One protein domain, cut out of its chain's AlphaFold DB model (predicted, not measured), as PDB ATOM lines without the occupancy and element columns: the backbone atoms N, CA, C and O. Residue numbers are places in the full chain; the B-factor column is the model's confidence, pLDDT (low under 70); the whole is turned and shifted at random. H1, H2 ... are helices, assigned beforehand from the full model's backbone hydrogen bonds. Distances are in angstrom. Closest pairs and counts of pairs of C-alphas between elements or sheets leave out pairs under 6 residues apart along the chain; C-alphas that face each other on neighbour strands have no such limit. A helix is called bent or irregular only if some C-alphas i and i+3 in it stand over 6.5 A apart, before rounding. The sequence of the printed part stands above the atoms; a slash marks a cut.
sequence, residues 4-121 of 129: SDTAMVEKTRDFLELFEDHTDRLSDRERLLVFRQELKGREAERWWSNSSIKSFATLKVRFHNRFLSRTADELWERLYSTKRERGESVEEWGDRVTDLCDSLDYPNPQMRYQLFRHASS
ATOM      1  N   SER A   4      34.785 -19.787  60.450       59.41
ATOM      2  CA  SER A   4      34.342 -20.709  59.389       59.41
ATOM      3  C   SER A   4      33.205 -20.103  58.568       59.41
ATOM      4  O   SER A   4      33.259 -20.070  57.337       59.41
ATOM      5  N   ASP A   5      32.253 -19.494  59.271       64.94
ATOM      6  CA  ASP A   5      31.235 -18.617  58.713       64.94
ATOM      7  C   ASP A   5      31.811 -17.240  58.407       64.94
ATOM      8  O   ASP A   5      31.063 -16.290  58.451       64.94
ATOM      9  N   THR A   6      33.101 -17.059  58.124       68.44
ATOM     10  CA  THR A   6      33.591 -15.854  57.434       68.44
ATOM     11  C   THR A   6      34.169 -16.252  56.090       68.44
ATOM     12  O   THR A   6      33.643 -15.842  55.052       68.44
ATOM     13  N   ALA A   7      35.064 -17.235  56.126       75.44
ATOM     14  CA  ALA A   7      35.674 -17.854  54.957       75.44
ATOM     15  C   ALA A   7      34.665 -18.460  53.959       75.44
ATOM     16  O   ALA A   7      34.951 -18.513  52.766       75.44
ATOM     17  N   MET A   8      33.496 -18.938  54.409       81.44
ATOM     18  CA  MET A   8      32.506 -19.542  53.505       81.44
ATOM     19  C   MET A   8      31.867 -18.524  52.541       81.44
ATOM     20  O   MET A   8      31.944 -18.725  51.339       81.44
ATOM     21  N   VAL A   9      31.333 -17.399  53.026       80.12
ATOM     22  CA  VAL A   9      30.787 -16.308  52.184       80.12
ATOM     23  C   VAL A   9      31.851 -15.634  51.358       80.12
ATOM     24  O   VAL A   9      31.531 -15.228  50.254       80.12
ATOM     25  N   GLU A  10      33.091 -15.515  51.840       83.75
ATOM     26  CA  GLU A  10      34.168 -15.004  50.985       83.75
ATOM     27  C   GLU A  10      34.333 -15.909  49.766       83.75
ATOM     28  O   GLU A  10      34.205 -15.434  48.647       83.75
ATOM     29  N   LYS A  11      34.423 -17.231  49.956       85.25
ATOM     30  CA  LYS A  11      34.446 -18.186  48.835       85.25
ATOM     31  C   LYS A  11      33.188 -18.128  47.967       85.25
ATOM     32  O   LYS A  11      33.277 -18.283  46.753       85.25
ATOM     33  N   THR A  12      32.013 -17.943  48.565       86.56
ATOM     34  CA  THR A  12      30.741 -17.835  47.836       86.56
ATOM     35  C   THR A  12      30.651 -16.538  47.028       86.56
ATOM     36  O   THR A  12      30.093 -16.541  45.931       86.56
ATOM     37  N   ARG A  13      31.216 -15.442  47.543       88.19
ATOM     38  CA  ARG A  13      31.345 -14.161  46.846       88.19
ATOM     39  C   ARG A  13      32.340 -14.290  45.701       88.19
ATOM     40  O   ARG A  13      31.970 -13.987  44.574       88.19
ATOM     41  N   ASP A  14      33.528 -14.823  45.972       90.31
ATOM     42  CA  ASP A  14      34.573 -15.043  44.971       90.31
ATOM     43  C   ASP A  14      34.059 -15.936  43.833       90.31
ATOM     44  O   ASP A  14      34.315 -15.670  42.663       90.31
ATOM     45  N   PHE A  15      33.268 -16.968  44.151       90.25
ATOM     46  CA  PHE A  15      32.595 -17.788  43.142       90.25
ATOM     47  C   PHE A  15      31.684 -16.952  42.236       90.25
ATOM     48  O   PHE A  15      31.744 -17.109  41.019       90.25
ATOM     49  N   LEU A  16      30.840 -16.086  42.804       90.69
ATOM     50  CA  LEU A  16      29.912 -15.275  42.017       90.69
ATOM     51  C   LEU A  16      30.650 -14.248  41.147       90.69
ATOM     52  O   LEU A  16      30.274 -14.063  39.993       90.69
ATOM     53  N   GLU A  17      31.694 -13.616  41.686       91.88
ATOM     54  CA  GLU A  17      32.539 -12.659  40.960       91.88
ATOM     55  C   GLU A  17      33.268 -13.345  39.799       91.88
ATOM     56  O   GLU A  17      33.134 -12.930  38.650       91.88
ATOM     57  N   LEU A  18      33.935 -14.476  40.060       94.38
ATOM     58  CA  LEU A  18      34.587 -15.259  39.011       94.38
ATOM     59  C   LEU A  18      33.578 -15.775  37.981       94.38
ATOM     60  O   LEU A  18      33.885 -15.814  36.793       94.38
ATOM     61  N   PHE A  19      32.385 -16.195  38.400       93.50
ATOM     62  CA  PHE A  19      31.345 -16.626  37.472       93.50
ATOM     63  C   PHE A  19      30.910 -15.478  36.554       93.50
ATOM     64  O   PHE A  19      30.759 -15.681  35.350       93.50
ATOM     65  N   GLU A  20      30.710 -14.278  37.103       93.94
ATOM     66  CA  GLU A  20      30.356 -13.087  36.328       93.94
ATOM     67  C   GLU A  20      31.431 -12.753  35.288       93.94
ATOM     68  O   GLU A  20      31.092 -12.585  34.114       93.94
ATOM     69  N   ASP A  21      32.703 -12.757  35.687       95.62
ATOM     70  CA  ASP A  21      33.832 -12.454  34.804       95.62
ATOM     71  C   ASP A  21      34.001 -13.496  33.690       95.62
ATOM     72  O   ASP A  21      34.159 -13.148  32.522       95.62
ATOM     73  N   HIS A  22      33.920 -14.791  34.014       94.75
ATOM     74  CA  HIS A  22      34.093 -15.863  33.023       94.75
ATOM     75  C   HIS A  22      32.908 -16.013  32.065       94.75
ATOM     76  O   HIS A  22      33.020 -16.702  31.048       94.75
ATOM     77  N   THR A  23      31.765 -15.410  32.387       95.12
ATOM     78  CA  THR A  23      30.548 -15.510  31.578       95.12
ATOM     79  C   THR A  23      30.132 -14.178  30.959       95.12
ATOM     80  O   THR A  23      29.044 -14.082  30.393       95.12
ATOM     81  N   ASP A  24      31.007 -13.167  30.987       93.31
ATOM     82  CA  ASP A  24      30.757 -11.803  30.507       93.31
ATOM     83  C   ASP A  24      30.183 -11.743  29.070       93.31
ATOM     84  O   ASP A  24      29.276 -10.961  28.777       93.31
ATOM     85  N   ARG A  25      30.645 -12.635  28.190       94.31
ATOM     86  CA  ARG A  25      30.232 -12.749  26.781       94.31
ATOM     87  C   ARG A  25      28.965 -13.569  26.549       94.31
ATOM     88  O   ARG A  25      28.453 -13.574  25.431       94.31
ATOM     89  N   LEU A  26      28.482 -14.280  27.564       95.69
ATOM     90  CA  LEU A  26      27.285 -15.110  27.471       95.69
ATOM     91  C   LEU A  26      26.026 -14.275  27.689       95.69
ATOM     92  O   LEU A  26      25.997 -13.364  28.522       95.69
ATOM     93  N   SER A  27      24.959 -14.636  26.977       95.81
ATOM     94  CA  SER A  27      23.624 -14.094  27.218       95.81
ATOM     95  C   SER A  27      23.103 -14.511  28.594       95.81
ATOM     96  O   SER A  27      23.478 -15.558  29.123       95.81
ATOM     97  N   ASP A  28      22.161 -13.747  29.152       94.25
ATOM     98  CA  ASP A  28      21.518 -14.079  30.430       94.25
ATOM     99  C   ASP A  28      21.009 -15.523  30.473       94.25
ATOM    100  O   ASP A  28      21.220 -16.234  31.451       94.25
ATOM    101  N   ARG A  29      20.395 -15.997  29.385       95.12
ATOM    102  CA  ARG A  29      19.892 -17.370  29.300       95.12
ATOM    103  C   ARG A  29      21.010 -18.402  29.450       95.12
ATOM    104  O   ARG A  29      20.833 -19.380  30.171       95.12
ATOM    105  N   GLU A  30      22.131 -18.206  28.766       96.19
ATOM    106  CA  GLU A  30      23.285 -19.107  28.846       96.19
ATOM    107  C   GLU A  30      23.905 -19.070  30.242       96.19
ATOM    108  O   GLU A  30      24.131 -20.127  30.829       96.19
ATOM    109  N   ARG A  31      24.076 -17.874  30.823       96.44
ATOM    110  CA  ARG A  31      24.563 -17.714  32.202       96.44
ATOM    111  C   ARG A  31      23.694 -18.472  33.198       96.44
ATOM    112  O   ARG A  31      24.216 -19.224  34.013       96.44
ATOM    113  N   LEU A  32      22.370 -18.337  33.119       95.56
ATOM    114  CA  LEU A  32      21.452 -19.038  34.023       95.56
ATOM    115  C   LEU A  32      21.519 -20.564  33.861       95.56
ATOM    116  O   LEU A  32      21.431 -21.284  34.855       95.56
ATOM    117  N   LEU A  33      21.703 -21.065  32.636       94.69
ATOM    118  CA  LEU A  33      21.860 -22.501  32.383       94.69
ATOM    119  C   LEU A  33      23.157 -23.049  32.981       94.69
ATOM    120  O   LEU A  33      23.116 -24.077  33.654       94.69
ATOM    121  N   VAL A  34      24.284 -22.365  32.764       94.38
ATOM    122  CA  VAL A  34      25.578 -22.766  33.338       94.38
ATOM    123  C   VAL A  34      25.512 -22.699  34.862       94.38
ATOM    124  O   VAL A  34      25.861 -23.662  35.539       94.38
ATOM    125  N   PHE A  35      24.965 -21.615  35.417       93.62
ATOM    126  CA  PHE A  35      24.812 -21.466  36.862       93.62
ATOM    127  C   PHE A  35      23.980 -22.599  37.471       93.62
ATOM    128  O   PHE A  35      24.345 -23.156  38.504       93.62
ATOM    129  N   ARG A  36      22.879 -22.998  36.816       92.06
ATOM    130  CA  ARG A  36      22.035 -24.105  37.286       92.06
ATOM    131  C   ARG A  36      22.766 -25.451  37.314       92.06
ATOM    132  O   ARG A  36      22.438 -26.274  38.169       92.06
ATOM    133  N   GLN A  37      23.705 -25.678  36.395       91.25
ATOM    134  CA  GLN A  37      24.529 -26.895  36.354       91.25
ATOM    135  C   GLN A  37      25.580 -26.915  37.469       91.25
ATOM    136  O   GLN A  37      25.842 -27.969  38.045       91.25
ATOM    137  N   GLU A  38      26.138 -25.752  37.805       88.25
ATOM    138  CA  GLU A  38      27.106 -25.606  38.899       88.25
ATOM    139  C   GLU A  38      26.453 -25.631  40.288       88.25
ATOM    140  O   GLU A  38      27.110 -25.909  41.294       88.25
ATOM    141  N   LEU A  39      25.145 -25.376  40.354       86.75
ATOM    142  CA  LEU A  39      24.386 -25.360  41.593       86.75
ATOM    143  C   LEU A  39      24.302 -26.763  42.212       86.75
ATOM    144  O   LEU A  39      23.671 -27.665  41.662       86.75
ATOM    145  N   LYS A  40      24.905 -26.939  43.390       85.25
ATOM    146  CA  LYS A  40      24.957 -28.224  44.101       85.25
ATOM    147  C   LYS A  40      24.329 -28.122  45.485       85.25
ATOM    148  O   LYS A  40      24.476 -27.123  46.181       85.25
ATOM    149  N   GLY A  41      23.696 -29.215  45.904       86.62
ATOM    150  CA  GLY A  41      23.126 -29.367  47.241       86.62
ATOM    151  C   GLY A  41      21.636 -29.033  47.307       86.62
ATOM    152  O   GLY A  41      21.150 -28.102  46.670       86.62
ATOM    153  N   ARG A  42      20.909 -29.800  48.131       87.81
ATOM    154  CA  ARG A  42      19.439 -29.747  48.209       87.81
ATOM    155  C   ARG A  42      18.884 -28.360  48.512       87.81
ATOM    156  O   ARG A  42      17.832 -28.007  47.992       87.81
ATOM    157  N   GLU A  43      19.548 -27.598  49.375       82.94
ATOM    158  CA  GLU A  43      19.066 -26.273  49.761       82.94
ATOM    159  C   GLU A  43      19.168 -25.275  48.608       82.94
ATOM    160  O   GLU A  43      18.192 -24.587  48.312       82.94
ATOM    161  N   ALA A  44      20.305 -25.258  47.906       84.94
ATOM    162  CA  ALA A  44      20.486 -24.410  46.738       84.94
ATOM    163  C   ALA A  44      19.488 -24.793  45.635       84.94
ATOM    164  O   ALA A  44      18.804 -23.927  45.096       84.94
ATOM    165  N   GLU A  45      19.330 -26.086  45.342       89.25
ATOM    166  CA  GLU A  45      18.388 -26.564  44.320       89.25
ATOM    167  C   GLU A  45      16.929 -26.241  44.647       89.25
ATOM    168  O   GLU A  45      16.153 -25.871  43.757       89.25
ATOM    169  N   ARG A  46      16.551 -26.354  45.926       89.06
ATOM    170  CA  ARG A  46      15.229 -25.954  46.405       89.06
ATOM    171  C   ARG A  46      15.027 -24.449  46.257       89.06
ATOM    172  O   ARG A  46      13.983 -24.040  45.759       89.06
ATOM    173  N   TRP A  47      16.012 -23.642  46.650       88.06
ATOM    174  CA  TRP A  47      15.974 -22.190  46.475       88.06
ATOM    175  C   TRP A  47      15.816 -21.810  44.999       88.06
ATOM    176  O   TRP A  47      14.909 -21.051  44.664       88.06
ATOM    177  N   TRP A  48      16.617 -22.401  44.107       90.06
ATOM    178  CA  TRP A  48      16.520 -22.164  42.664       90.06
ATOM    179  C   TRP A  48      15.129 -22.498  42.122       90.06
ATOM    180  O   TRP A  48      14.556 -21.717  41.371       90.06
ATOM    181  N   SER A  49      14.565 -23.642  42.518       87.75
ATOM    182  CA  SER A  49      13.251 -24.091  42.030       87.75
ATOM    183  C   SER A  49      12.101 -23.189  42.479       87.75
ATOM    184  O   SER A  49      11.092 -23.095  41.787       87.75
ATOM    185  N   ASN A  50      12.259 -22.523  43.624       83.25
ATOM    186  CA  ASN A  50      11.267 -21.603  44.174       83.25
ATOM    187  C   ASN A  50      11.495 -20.146  43.738       83.25
ATOM    188  O   ASN A  50      10.669 -19.290  44.039       83.25
ATOM    189  N   SER A  51      12.595 -19.858  43.038       79.62
ATOM    190  CA  SER A  51      12.966 -18.505  42.632       79.62
ATOM    191  C   SER A  51      12.626 -18.256  41.159       79.62
ATOM    192  O   SER A  51      13.175 -18.912  40.275       79.62
ATOM    193  N   SER A  52      11.781 -17.265  40.846       83.44
ATOM    194  CA  SER A  52      11.574 -16.797  39.464       83.44
ATOM    195  C   SER A  52      12.768 -15.962  38.973       83.44
ATOM    196  O   SER A  52      12.755 -14.731  38.999       83.44
ATOM    197  N   ILE A  53      13.837 -16.630  38.537       88.44
ATOM    198  CA  ILE A  53      15.060 -15.985  38.037       88.44
ATOM    199  C   ILE A  53      15.045 -15.979  36.506       88.44
ATOM    200  O   ILE A  53      15.182 -17.022  35.870       88.44
ATOM    201  N   LYS A  54      14.888 -14.791  35.911       88.69
ATOM    202  CA  LYS A  54      14.793 -14.609  34.448       88.69
ATOM    203  C   LYS A  54      15.985 -13.889  33.820       88.69
ATOM    204  O   LYS A  54      16.127 -13.908  32.601       88.69
ATOM    205  N   SER A  55      16.829 -13.268  34.638       91.44
ATOM    206  CA  SER A  55      18.001 -12.505  34.210       91.44
ATOM    207  C   SER A  55      19.174 -12.753  35.152       91.44
ATOM    208  O   SER A  55      18.991 -13.143  36.313       91.44
ATOM    209  N   PHE A  56      20.386 -12.490  34.668       91.62
ATOM    210  CA  PHE A  56      21.580 -12.603  35.502       91.62
ATOM    211  C   PHE A  56      21.599 -11.533  36.607       91.62
ATOM    212  O   PHE A  56      22.011 -11.801  37.733       91.62
ATOM    213  N   ALA A  57      21.058 -10.341  36.340       89.44
ATOM    214  CA  ALA A  57      20.896  -9.300  37.355       89.44
ATOM    215  C   ALA A  57      20.011  -9.768  38.527       89.44
ATOM    216  O   ALA A  57      20.411  -9.653  39.688       89.44
ATOM    217  N   THR A  58      18.852 -10.372  38.231       89.00
ATOM    218  CA  THR A  58      17.948 -10.918  39.256       89.00
ATOM    219  C   THR A  58      18.615 -12.047  40.041       89.00
ATOM    220  O   THR A  58      18.465 -12.111  41.263       89.00
ATOM    221  N   LEU A  59      19.404 -12.898  39.370       91.88
ATOM    222  CA  LEU A  59      20.183 -13.947  40.027       91.88
ATOM    223  C   LEU A  59      21.120 -13.370  41.093       91.88
ATOM    224  O   LEU A  59      21.065 -13.807  42.241       91.88
ATOM    225  N   LYS A  60      21.945 -12.376  40.740       90.62
ATOM    226  CA  LYS A  60      22.932 -11.792  41.664       90.62
ATOM    227  C   LYS A  60      22.282 -11.247  42.927       90.62
ATOM    228  O   LYS A  60      22.758 -11.499  44.033       90.62
ATOM    229  N   VAL A  61      21.170 -10.529  42.774       86.12
ATOM    230  CA  VAL A  61      20.467  -9.927  43.912       86.12
ATOM    231  C   VAL A  61      19.937 -11.001  44.860       86.12
ATOM    232  O   VAL A  61      20.169 -10.914  46.067       86.12
ATOM    233  N   ARG A  62      19.258 -12.022  44.328       87.31
ATOM    234  CA  ARG A  62      18.662 -13.086  45.150       87.31
ATOM    235  C   ARG A  62      19.715 -13.988  45.777       87.31
ATOM    236  O   ARG A  62      19.610 -14.315  46.954       87.31
ATOM    237  N   PHE A  63      20.753 -14.336  45.021       88.56
ATOM    238  CA  PHE A  63      21.862 -15.139  45.523       88.56
ATOM    239  C   PHE A  63      22.577 -14.425  46.671       88.56
ATOM    240  O   PHE A  63      22.831 -15.026  47.711       88.56
ATOM    241  N   HIS A  64      22.816 -13.118  46.532       85.81
ATOM    242  CA  HIS A  64      23.387 -12.327  47.613       85.81
ATOM    243  C   HIS A  64      22.485 -12.315  48.849       85.81
ATOM    244  O   HIS A  64      22.980 -12.489  49.960       85.81
ATOM    245  N   ASN A  65      21.174 -12.120  48.678       84.62
ATOM    246  CA  ASN A  65      20.241 -12.124  49.805       84.62
ATOM    247  C   ASN A  65      20.259 -13.460  50.549       84.62
ATOM    248  O   ASN A  65      20.229 -13.465  51.773       84.62
ATOM    249  N   ARG A  66      20.319 -14.575  49.814       83.56
ATOM    250  CA  ARG A  66      20.219 -15.909  50.404       83.56
ATOM    251  C   ARG A  66      21.529 -16.414  51.002       83.56
ATOM    252  O   ARG A  66      21.498 -17.074  52.033       83.56
ATOM    253  N   PHE A  67      22.652 -16.164  50.332       83.38
ATOM    254  CA  PHE A  67      23.914 -16.843  50.632       83.38
ATOM    255  C   PHE A  67      25.041 -15.914  51.079       83.38
ATOM    256  O   PHE A  67      26.022 -16.413  51.620       83.38
ATOM    257  N   LEU A  68      24.941 -14.596  50.857       82.31
ATOM    258  CA  LEU A  68      26.010 -13.648  51.206       82.31
ATOM    259  C   LEU A  68      25.649 -12.736  52.384       82.31
ATOM    260  O   LEU A  68      26.522 -12.424  53.190       82.31
ATOM    261  N   SER A  69      24.387 -12.320  52.505       79.94
ATOM    262  CA  SER A  69      23.921 -11.542  53.656       79.94
ATOM    263  C   SER A  69      23.913 -12.430  54.901       79.94
ATOM    264  O   SER A  69      23.195 -13.427  54.942       79.94
ATOM    265  N   ARG A  70      24.727 -12.094  55.907       69.06
ATOM    266  CA  ARG A  70      24.944 -12.964  57.075       69.06
ATOM    267  C   ARG A  70      24.209 -12.528  58.317       69.06
ATOM    268  O   ARG A  70      23.937 -13.360  59.180       69.06
ATOM    269  N   THR A  71      23.952 -11.237  58.445       77.69
ATOM    270  CA  THR A  71      23.312 -10.693  59.637       77.69
ATOM    271  C   THR A  71      21.873 -10.307  59.342       77.69
ATOM    272  O   THR A  71      21.526  -9.892  58.232       77.69
ATOM    273  N   ALA A  72      21.025 -10.426  60.365       77.12
ATOM    274  CA  ALA A  72      19.667  -9.908  60.293       77.12
ATOM    275  C   ALA A  72      19.676  -8.411  59.947       77.12
ATOM    276  O   ALA A  72      18.850  -7.977  59.156       77.12
ATOM    277  N   ASP A  73      20.645  -7.648  60.461       78.50
ATOM    278  CA  ASP A  73      20.780  -6.212  60.196       78.50
ATOM    279  C   ASP A  73      21.087  -5.913  58.721       78.50
ATOM    280  O   ASP A  73      20.422  -5.077  58.118       78.50
ATOM    281  N   GLU A  74      22.015  -6.635  58.088       82.38
ATOM    282  CA  GLU A  74      22.288  -6.488  56.647       82.38
ATOM    283  C   GLU A  74      21.071  -6.851  55.787       82.38
ATOM    284  O   GLU A  74      20.796  -6.202  54.773       82.38
ATOM    285  N   LEU A  75      20.332  -7.893  56.181       82.56
ATOM    286  CA  LEU A  75      19.087  -8.278  55.521       82.56
ATOM    287  C   LEU A  75      18.002  -7.206  55.701       82.56
ATOM    288  O   LEU A  75      17.313  -6.882  54.731       82.56
ATOM    289  N   TRP A  76      17.884  -6.617  56.893       82.12
ATOM    290  CA  TRP A  76      16.962  -5.519  57.183       82.12
ATOM    291  C   TRP A  76      17.304  -4.261  56.393       82.12
ATOM    292  O   TRP A  76      16.429  -3.712  55.726       82.12
ATOM    293  N   GLU A  77      18.564  -3.833  56.396       85.44
ATOM    294  CA  GLU A  77      19.028  -2.677  55.622       85.44
ATOM    295  C   GLU A  77      18.743  -2.858  54.130       85.44
ATOM    296  O   GLU A  77      18.226  -1.955  53.463       85.44
ATOM    297  N   ARG A  78      18.976  -4.059  53.586       84.12
ATOM    298  CA  ARG A  78      18.609  -4.373  52.199       84.12
ATOM    299  C   ARG A  78      17.102  -4.331  51.988       84.12
ATOM    300  O   ARG A  78      16.656  -3.765  51.000       84.12
ATOM    301  N   LEU A  79      16.308  -4.878  52.900       84.25
ATOM    302  CA  LEU A  79      14.849  -4.876  52.789       84.25
ATOM    303  C   LEU A  79      14.244  -3.467  52.835       84.25
ATOM    304  O   LEU A  79      13.291  -3.194  52.108       84.25
ATOM    305  N   TYR A  80      14.804  -2.559  53.636       81.94
ATOM    306  CA  TYR A  80      14.347  -1.167  53.707       81.94
ATOM    307  C   TYR A  80      14.849  -0.302  52.547       81.94
ATOM    308  O   TYR A  80      14.139   0.608  52.108       81.94
ATOM    309  N   SER A  81      16.057  -0.565  52.045       82.94
ATOM    310  CA  SER A  81      16.655   0.205  50.948       82.94
ATOM    311  C   SER A  81      16.236  -0.287  49.563       82.94
ATOM    312  O   SER A  81      16.272   0.493  48.605       82.94
ATOM    313  N   THR A  82      15.822  -1.551  49.442       82.69
ATOM    314  CA  THR A  82      15.438  -2.136  48.161       82.69
ATOM    315  C   THR A  82      14.162  -1.483  47.637       82.69
ATOM    316  O   THR A  82      13.210  -1.204  48.368       82.69
ATOM    317  N   LYS A  83      14.158  -1.189  46.342       85.06
ATOM    318  CA  LYS A  83      13.041  -0.570  45.628       85.06
ATOM    319  C   LYS A  83      12.803  -1.372  44.370       85.06
ATOM    320  O   LYS A  83      13.755  -1.864  43.763       85.06
ATOM    321  N   ARG A  84      11.541  -1.445  43.953       85.50
ATOM    322  CA  ARG A  84      11.209  -2.043  42.663       85.50
ATOM    323  C   ARG A  84      11.975  -1.323  41.555       85.50
ATOM    324  O   ARG A  84      11.912  -0.094  41.442       85.50
ATOM    325  N   GLU A  85      12.694  -2.087  40.746       81.12
ATOM    326  CA  GLU A  85      13.525  -1.531  39.682       81.12
ATOM    327  C   GLU A  85      12.689  -1.188  38.446       81.12
ATOM    328  O   GLU A  85      11.623  -1.757  38.188       81.12
ATOM    329  N   ARG A  86      13.155  -0.216  37.650       78.56
ATOM    330  CA  ARG A  86      12.458   0.175  36.421       78.56
ATOM    331  C   ARG A  86      12.558  -0.963  35.404       78.56
ATOM    332  O   ARG A  86      13.643  -1.258  34.925       78.56
ATOM    333  N   GLY A  87      11.414  -1.536  35.038       80.19
ATOM    334  CA  GLY A  87      11.341  -2.679  34.121       80.19
ATOM    335  C   GLY A  87      11.235  -4.033  34.824       80.19
ATOM    336  O   GLY A  87      10.939  -5.016  34.157       80.19
ATOM    337  N   GLU A  88      11.383  -4.083  36.151       81.19
ATOM    338  CA  GLU A  88      11.129  -5.294  36.932       81.19
ATOM    339  C   GLU A  88       9.623  -5.572  37.014       81.19
ATOM    340  O   GLU A  88       8.815  -4.669  37.290       81.19
ATOM    341  N   SER A  89       9.228  -6.824  36.783       85.00
ATOM    342  CA  SER A  89       7.835  -7.250  36.932       85.00
ATOM    343  C   SER A  89       7.385  -7.245  38.399       85.00
ATOM    344  O   SER A  89       8.188  -7.180  39.329       85.00
ATOM    345  N   VAL A  90       6.070  -7.259  38.625       84.25
ATOM    346  CA  VAL A  90       5.514  -7.272  39.991       84.25
ATOM    347  C   VAL A  90       5.846  -8.596  40.683       84.25
ATOM    348  O   VAL A  90       6.088  -8.622  41.886       84.25
ATOM    349  N   GLU A  91       5.903  -9.669  39.906       84.88
ATOM    350  CA  GLU A  91       6.237 -11.023  40.322       84.88
ATOM    351  C   GLU A  91       7.708 -11.125  40.740       84.88
ATOM    352  O   GLU A  91       8.002 -11.590  41.837       84.88
ATOM    353  N   GLU A  92       8.637 -10.624  39.918       83.62
ATOM    354  CA  GLU A  92      10.072 -10.613  40.255       83.62
ATOM    355  C   GLU A  92      10.359  -9.795  41.514       83.62
ATOM    356  O   GLU A  92      11.151 -10.211  42.364       83.62
ATOM    357  N   TRP A  93       9.661  -8.668  41.652       86.25
ATOM    358  CA  TRP A  93       9.714  -7.834  42.841       86.25
ATOM    359  C   TRP A  93       9.156  -8.556  44.082       86.25
ATOM    360  O   TRP A  93       9.768  -8.521  45.152       86.25
ATOM    361  N   GLY A  94       8.019  -9.245  43.948       87.00
ATOM    362  CA  GLY A  94       7.371  -9.981  45.039       87.00
ATOM    363  C   GLY A  94       8.219 -11.126  45.565       87.00
ATOM    364  O   GLY A  94       8.389 -11.273  46.777       87.00
ATOM    365  N   ASP A  95       8.823 -11.878  44.662       85.12
ATOM    366  CA  ASP A  95       9.776 -12.911  45.019       85.12
ATOM    367  C   ASP A  95      11.006 -12.342  45.739       85.12
ATOM    368  O   ASP A  95      11.442 -12.902  46.735       85.12
ATOM    369  N   ARG A  96      11.559 -11.212  45.281       85.31
ATOM    370  CA  ARG A  96      12.742 -10.604  45.910       85.31
ATOM    371  C   ARG A  96      12.470 -10.171  47.352       85.31
ATOM    372  O   ARG A  96      13.322 -10.358  48.222       85.31
ATOM    373  N   VAL A  97      11.291  -9.606  47.613       86.12
ATOM    374  CA  VAL A  97      10.837  -9.290  48.978       86.12
ATOM    375  C   VAL A  97      10.622 -10.570  49.786       86.12
ATOM    376  O   VAL A  97      10.988 -10.618  50.960       86.12
ATOM    377  N   THR A  98      10.065 -11.609  49.163       84.25
ATOM    378  CA  THR A  98       9.832 -12.909  49.804       84.25
ATOM    379  C   THR A  98      11.147 -13.568  50.210       84.25
ATOM    380  O   THR A  98      11.277 -13.942  51.370       84.25
ATOM    381  N   ASP A  99      12.151 -13.595  49.333       82.44
ATOM    382  CA  ASP A  99      13.483 -14.146  49.606       82.44
ATOM    383  C   ASP A  99      14.158 -13.458  50.803       82.44
ATOM    384  O   ASP A  99      14.761 -14.117  51.653       82.44
ATOM    385  N   LEU A 100      14.042 -12.128  50.897       84.88
ATOM    386  CA  LEU A 100      14.550 -11.357  52.038       84.88
ATOM    387  C   LEU A 100      13.810 -11.709  53.333       84.88
ATOM    388  O   LEU A 100      14.441 -11.894  54.371       84.88
ATOM    389  N   CYS A 101      12.482 -11.830  53.277       84.56
ATOM    390  CA  CYS A 101      11.669 -12.172  54.445       84.56
ATOM    391  C   CYS A 101      11.877 -13.623  54.902       84.56
ATOM    392  O   CYS A 101      11.894 -13.885  56.102       84.56
ATOM    393  N   ASP A 102      12.040 -14.560  53.970       83.31
ATOM    394  CA  ASP A 102      12.314 -15.968  54.262       83.31
ATOM    395  C   ASP A 102      13.726 -16.158  54.821       83.31
ATOM    396  O   ASP A 102      13.923 -16.984  55.702       83.31
ATOM    397  N   SER A 103      14.704 -15.362  54.377       81.38
ATOM    398  CA  SER A 103      16.062 -15.381  54.949       81.38
ATOM    399  C   SER A 103      16.126 -14.781  56.361       81.38
ATOM    400  O   SER A 103      17.057 -15.063  57.106       81.38
ATOM    401  N   LEU A 104      15.122 -13.984  56.744       81.12
ATOM    402  CA  LEU A 104      14.918 -13.472  58.103       81.12
ATOM    403  C   LEU A 104      14.043 -14.397  58.975       81.12
ATOM    404  O   LEU A 104      13.679 -14.000  60.082       81.12
ATOM    405  N   ASP A 105      13.640 -15.576  58.471       77.62
ATOM    406  CA  ASP A 105      12.643 -16.470  59.088       77.62
ATOM    407  C   ASP A 105      11.360 -15.731  59.516       77.62
ATOM    408  O   ASP A 105      10.721 -16.047  60.519       77.62
ATOM    409  N   TYR A 106      10.971 -14.696  58.767       71.69
ATOM    410  CA  TYR A 106      10.018 -13.702  59.244       71.69
ATOM    411  C   TYR A 106       8.563 -14.164  59.054       71.69
ATOM    412  O   TYR A 106       8.069 -14.141  57.923       71.69
ATOM    413  N   PRO A 107       7.806 -14.547  60.098       68.38
ATOM    414  CA  PRO A 107       6.587 -15.335  59.913       68.38
ATOM    415  C   PRO A 107       5.326 -14.501  59.635       68.38
ATOM    416  O   PRO A 107       4.286 -15.078  59.338       68.38
ATOM    417  N   ASN A 108       5.373 -13.163  59.737       79.94
ATOM    418  CA  ASN A 108       4.180 -12.306  59.672       79.94
ATOM    419  C   ASN A 108       3.794 -11.926  58.221       79.94
ATOM    420  O   ASN A 108       4.455 -11.069  57.623       79.94
ATOM    421  N   PRO A 109       2.690 -12.460  57.660       77.25
ATOM    422  CA  PRO A 109       2.314 -12.209  56.268       77.25
ATOM    423  C   PRO A 109       1.813 -10.780  56.015       77.25
ATOM    424  O   PRO A 109       2.037 -10.232  54.935       77.25
ATOM    425  N   GLN A 110       1.158 -10.143  56.995       77.69
ATOM    426  CA  GLN A 110       0.667  -8.770  56.829       77.69
ATOM    427  C   GLN A 110       1.821  -7.776  56.708       77.69
ATOM    428  O   GLN A 110       1.776  -6.863  55.884       77.69
ATOM    429  N   MET A 111       2.865  -7.961  57.508       77.06
ATOM    430  CA  MET A 111       4.028  -7.085  57.480       77.06
ATOM    431  C   MET A 111       4.860  -7.289  56.203       77.06
ATOM    432  O   MET A 111       5.281  -6.305  55.596       77.06
ATOM    433  N   ARG A 112       4.985  -8.535  55.709       82.25
ATOM    434  CA  ARG A 112       5.560  -8.825  54.378       82.25
ATOM    435  C   ARG A 112       4.857  -8.020  53.275       82.25
ATOM    436  O   ARG A 112       5.508  -7.379  52.452       82.25
ATOM    437  N   TYR A 113       3.522  -7.978  53.301       79.50
ATOM    438  CA  TYR A 113       2.738  -7.185  52.349       79.50
ATOM    439  C   TYR A 113       2.943  -5.669  52.505       79.50
ATOM    440  O   TYR A 113       2.991  -4.938  51.511       79.50
ATOM    441  N   GLN A 114       3.082  -5.163  53.734       80.81
ATOM    442  CA  GLN A 114       3.360  -3.740  53.960       80.81
ATOM    443  C   GLN A 114       4.722  -3.322  53.401       80.81
ATOM    444  O   GLN A 114       4.798  -2.297  52.722       80.81
ATOM    445  N   LEU A 115       5.759  -4.135  53.610       79.25
ATOM    446  CA  LEU A 115       7.102  -3.904  53.072       79.25
ATOM    447  C   LEU A 115       7.100  -3.922  51.541       79.25
ATOM    448  O   LEU A 115       7.589  -2.984  50.908       79.25
ATOM    449  N   PHE A 116       6.436  -4.920  50.948       82.31
ATOM    450  CA  PHE A 116       6.225  -4.994  49.504       82.31
ATOM    451  C   PHE A 116       5.579  -3.715  48.950       82.31
ATOM    452  O   PHE A 116       6.059  -3.147  47.965       82.31
ATOM    453  N   ARG A 117       4.515  -3.207  49.590       83.44
ATOM    454  CA  ARG A 117       3.846  -1.965  49.164       83.44
ATOM    455  C   ARG A 117       4.707  -0.721  49.353       83.44
ATOM    456  O   ARG A 117       4.719   0.135  48.469       83.44
ATOM    457  N   HIS A 118       5.400  -0.605  50.483       79.50
ATOM    458  CA  HIS A 118       6.216   0.563  50.808       79.50
ATOM    459  C   HIS A 118       7.309   0.776  49.753       79.50
ATOM    460  O   HIS A 118       7.388   1.846  49.140       79.50
ATOM    461  N   ALA A 119       8.065  -0.280  49.452       70.50
ATOM    462  CA  ALA A 119       9.146  -0.253  48.473       70.50
ATOM    463  C   ALA A 119       8.672  -0.250  47.000       70.50
ATOM    464  O   ALA A 119       9.442   0.093  46.099       70.50
ATOM    465  N   SER A 120       7.381  -0.510  46.746       66.88
ATOM    466  CA  SER A 120       6.741  -0.303  45.433       66.88
ATOM    467  C   SER A 120       6.343   1.156  45.160       66.88
ATOM    468  O   SER A 120       6.082   1.517  44.013       66.88
ATOM    469  N   SER A 121       6.246   2.010  46.189       60.62
ATOM    470  CA  SER A 121       5.576   3.319  46.077       60.62
ATOM    471  C   SER A 121       6.429   4.460  45.496       60.62
ATOM    472  O   SER A 121       5.901   5.525  45.182       60.62
TER     473      SER A 121
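Overview. This is residues 4 to 121 of the 129 residues of an uncharacterized protein of Phytophthora infestans (strain T30-4) (UniProt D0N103). Three helices stand side by side in a row, H1, the longest, at one end, H4 in the middle and H6 at the other end, with H2 and H3 on one side of this row and H5 and H7 on the other. H5 and H7 pack on H6, making a triangle with it, while H2 packs on H4 near one end and H3 lies close by, loosely held. You have 118 printed residues with seven named helices, H1 to H7 in chain order, and no named strand; the class is all helix. The whole is compact, with a radius of gyration of the C-alphas of 14.6 A, and spans 40 by 37 by 24 A.

Along the chain. Find C-alpha 4 at (34.342, -20.709, 59.389); from there H1, residues 4 to 22, runs 26.8 A to C-alpha 22 at (34.093, -15.863, 33.023). H4 is residues 56 to 68, 16.4 A long, and is neither bent nor irregular, but only just: C-alphas 65 and 68 are 6.1 A apart. H6, residues 90 to 103, measures 20.0 A. Look next for H2 at residues 28 to 38, H3 at 42 to 50 and H5 at 72 to 81. H7, residues 109 to 120, measures 16.7 A and ends at C-alpha 120, (6.741, -0.303, 45.433).

Arrangement. Start at H1: its residues 9 to 16 alone touch H4, at a shallow tilt of 10 degrees, opposite ways, and the closest C-alphas, of Val 9 and Leu 68, are 5.6 A apart. H4 touches H6 at a shallow tilt of 15 degrees, the same way, closest at the C-alphas of Asn 65 and Leu 100, 6.2 A. H4 touches H2 with residues 56 to 59 alone, closest at the C-alphas of Asp 28 and Phe 56, 5.3 A. H3 touches no helix but is near H4, with 9 pairs of C-alphas within 10 A. H5 and H6 form a helical hairpin, with the C-alphas of Leu 75 and Leu 100 closest at 6.5 A. H7 touches H6 at a steep tilt of 52 degrees, closest at the C-alphas of Val 97 and Phe 116, 6.3 A. H7 also touches H5, closest at the C-alphas of Tyr 80 and Ala 119, 7.4 A. H1 and H7 are apart. In H2 to H7 every O i to N i+4 pair is within hydrogen-bond range; in H1, 14 of 15 are.

Size, cuts and confidence. The C-alphas farthest apart, of Arg 25 and Gln 110, are 42.3 A from each other. The printed part has no cut, and no link is long. Mean pLDDT of the printed part is 84.7; look for values under 70 at residues 4 to 6, 70, 107 and 120 to 121.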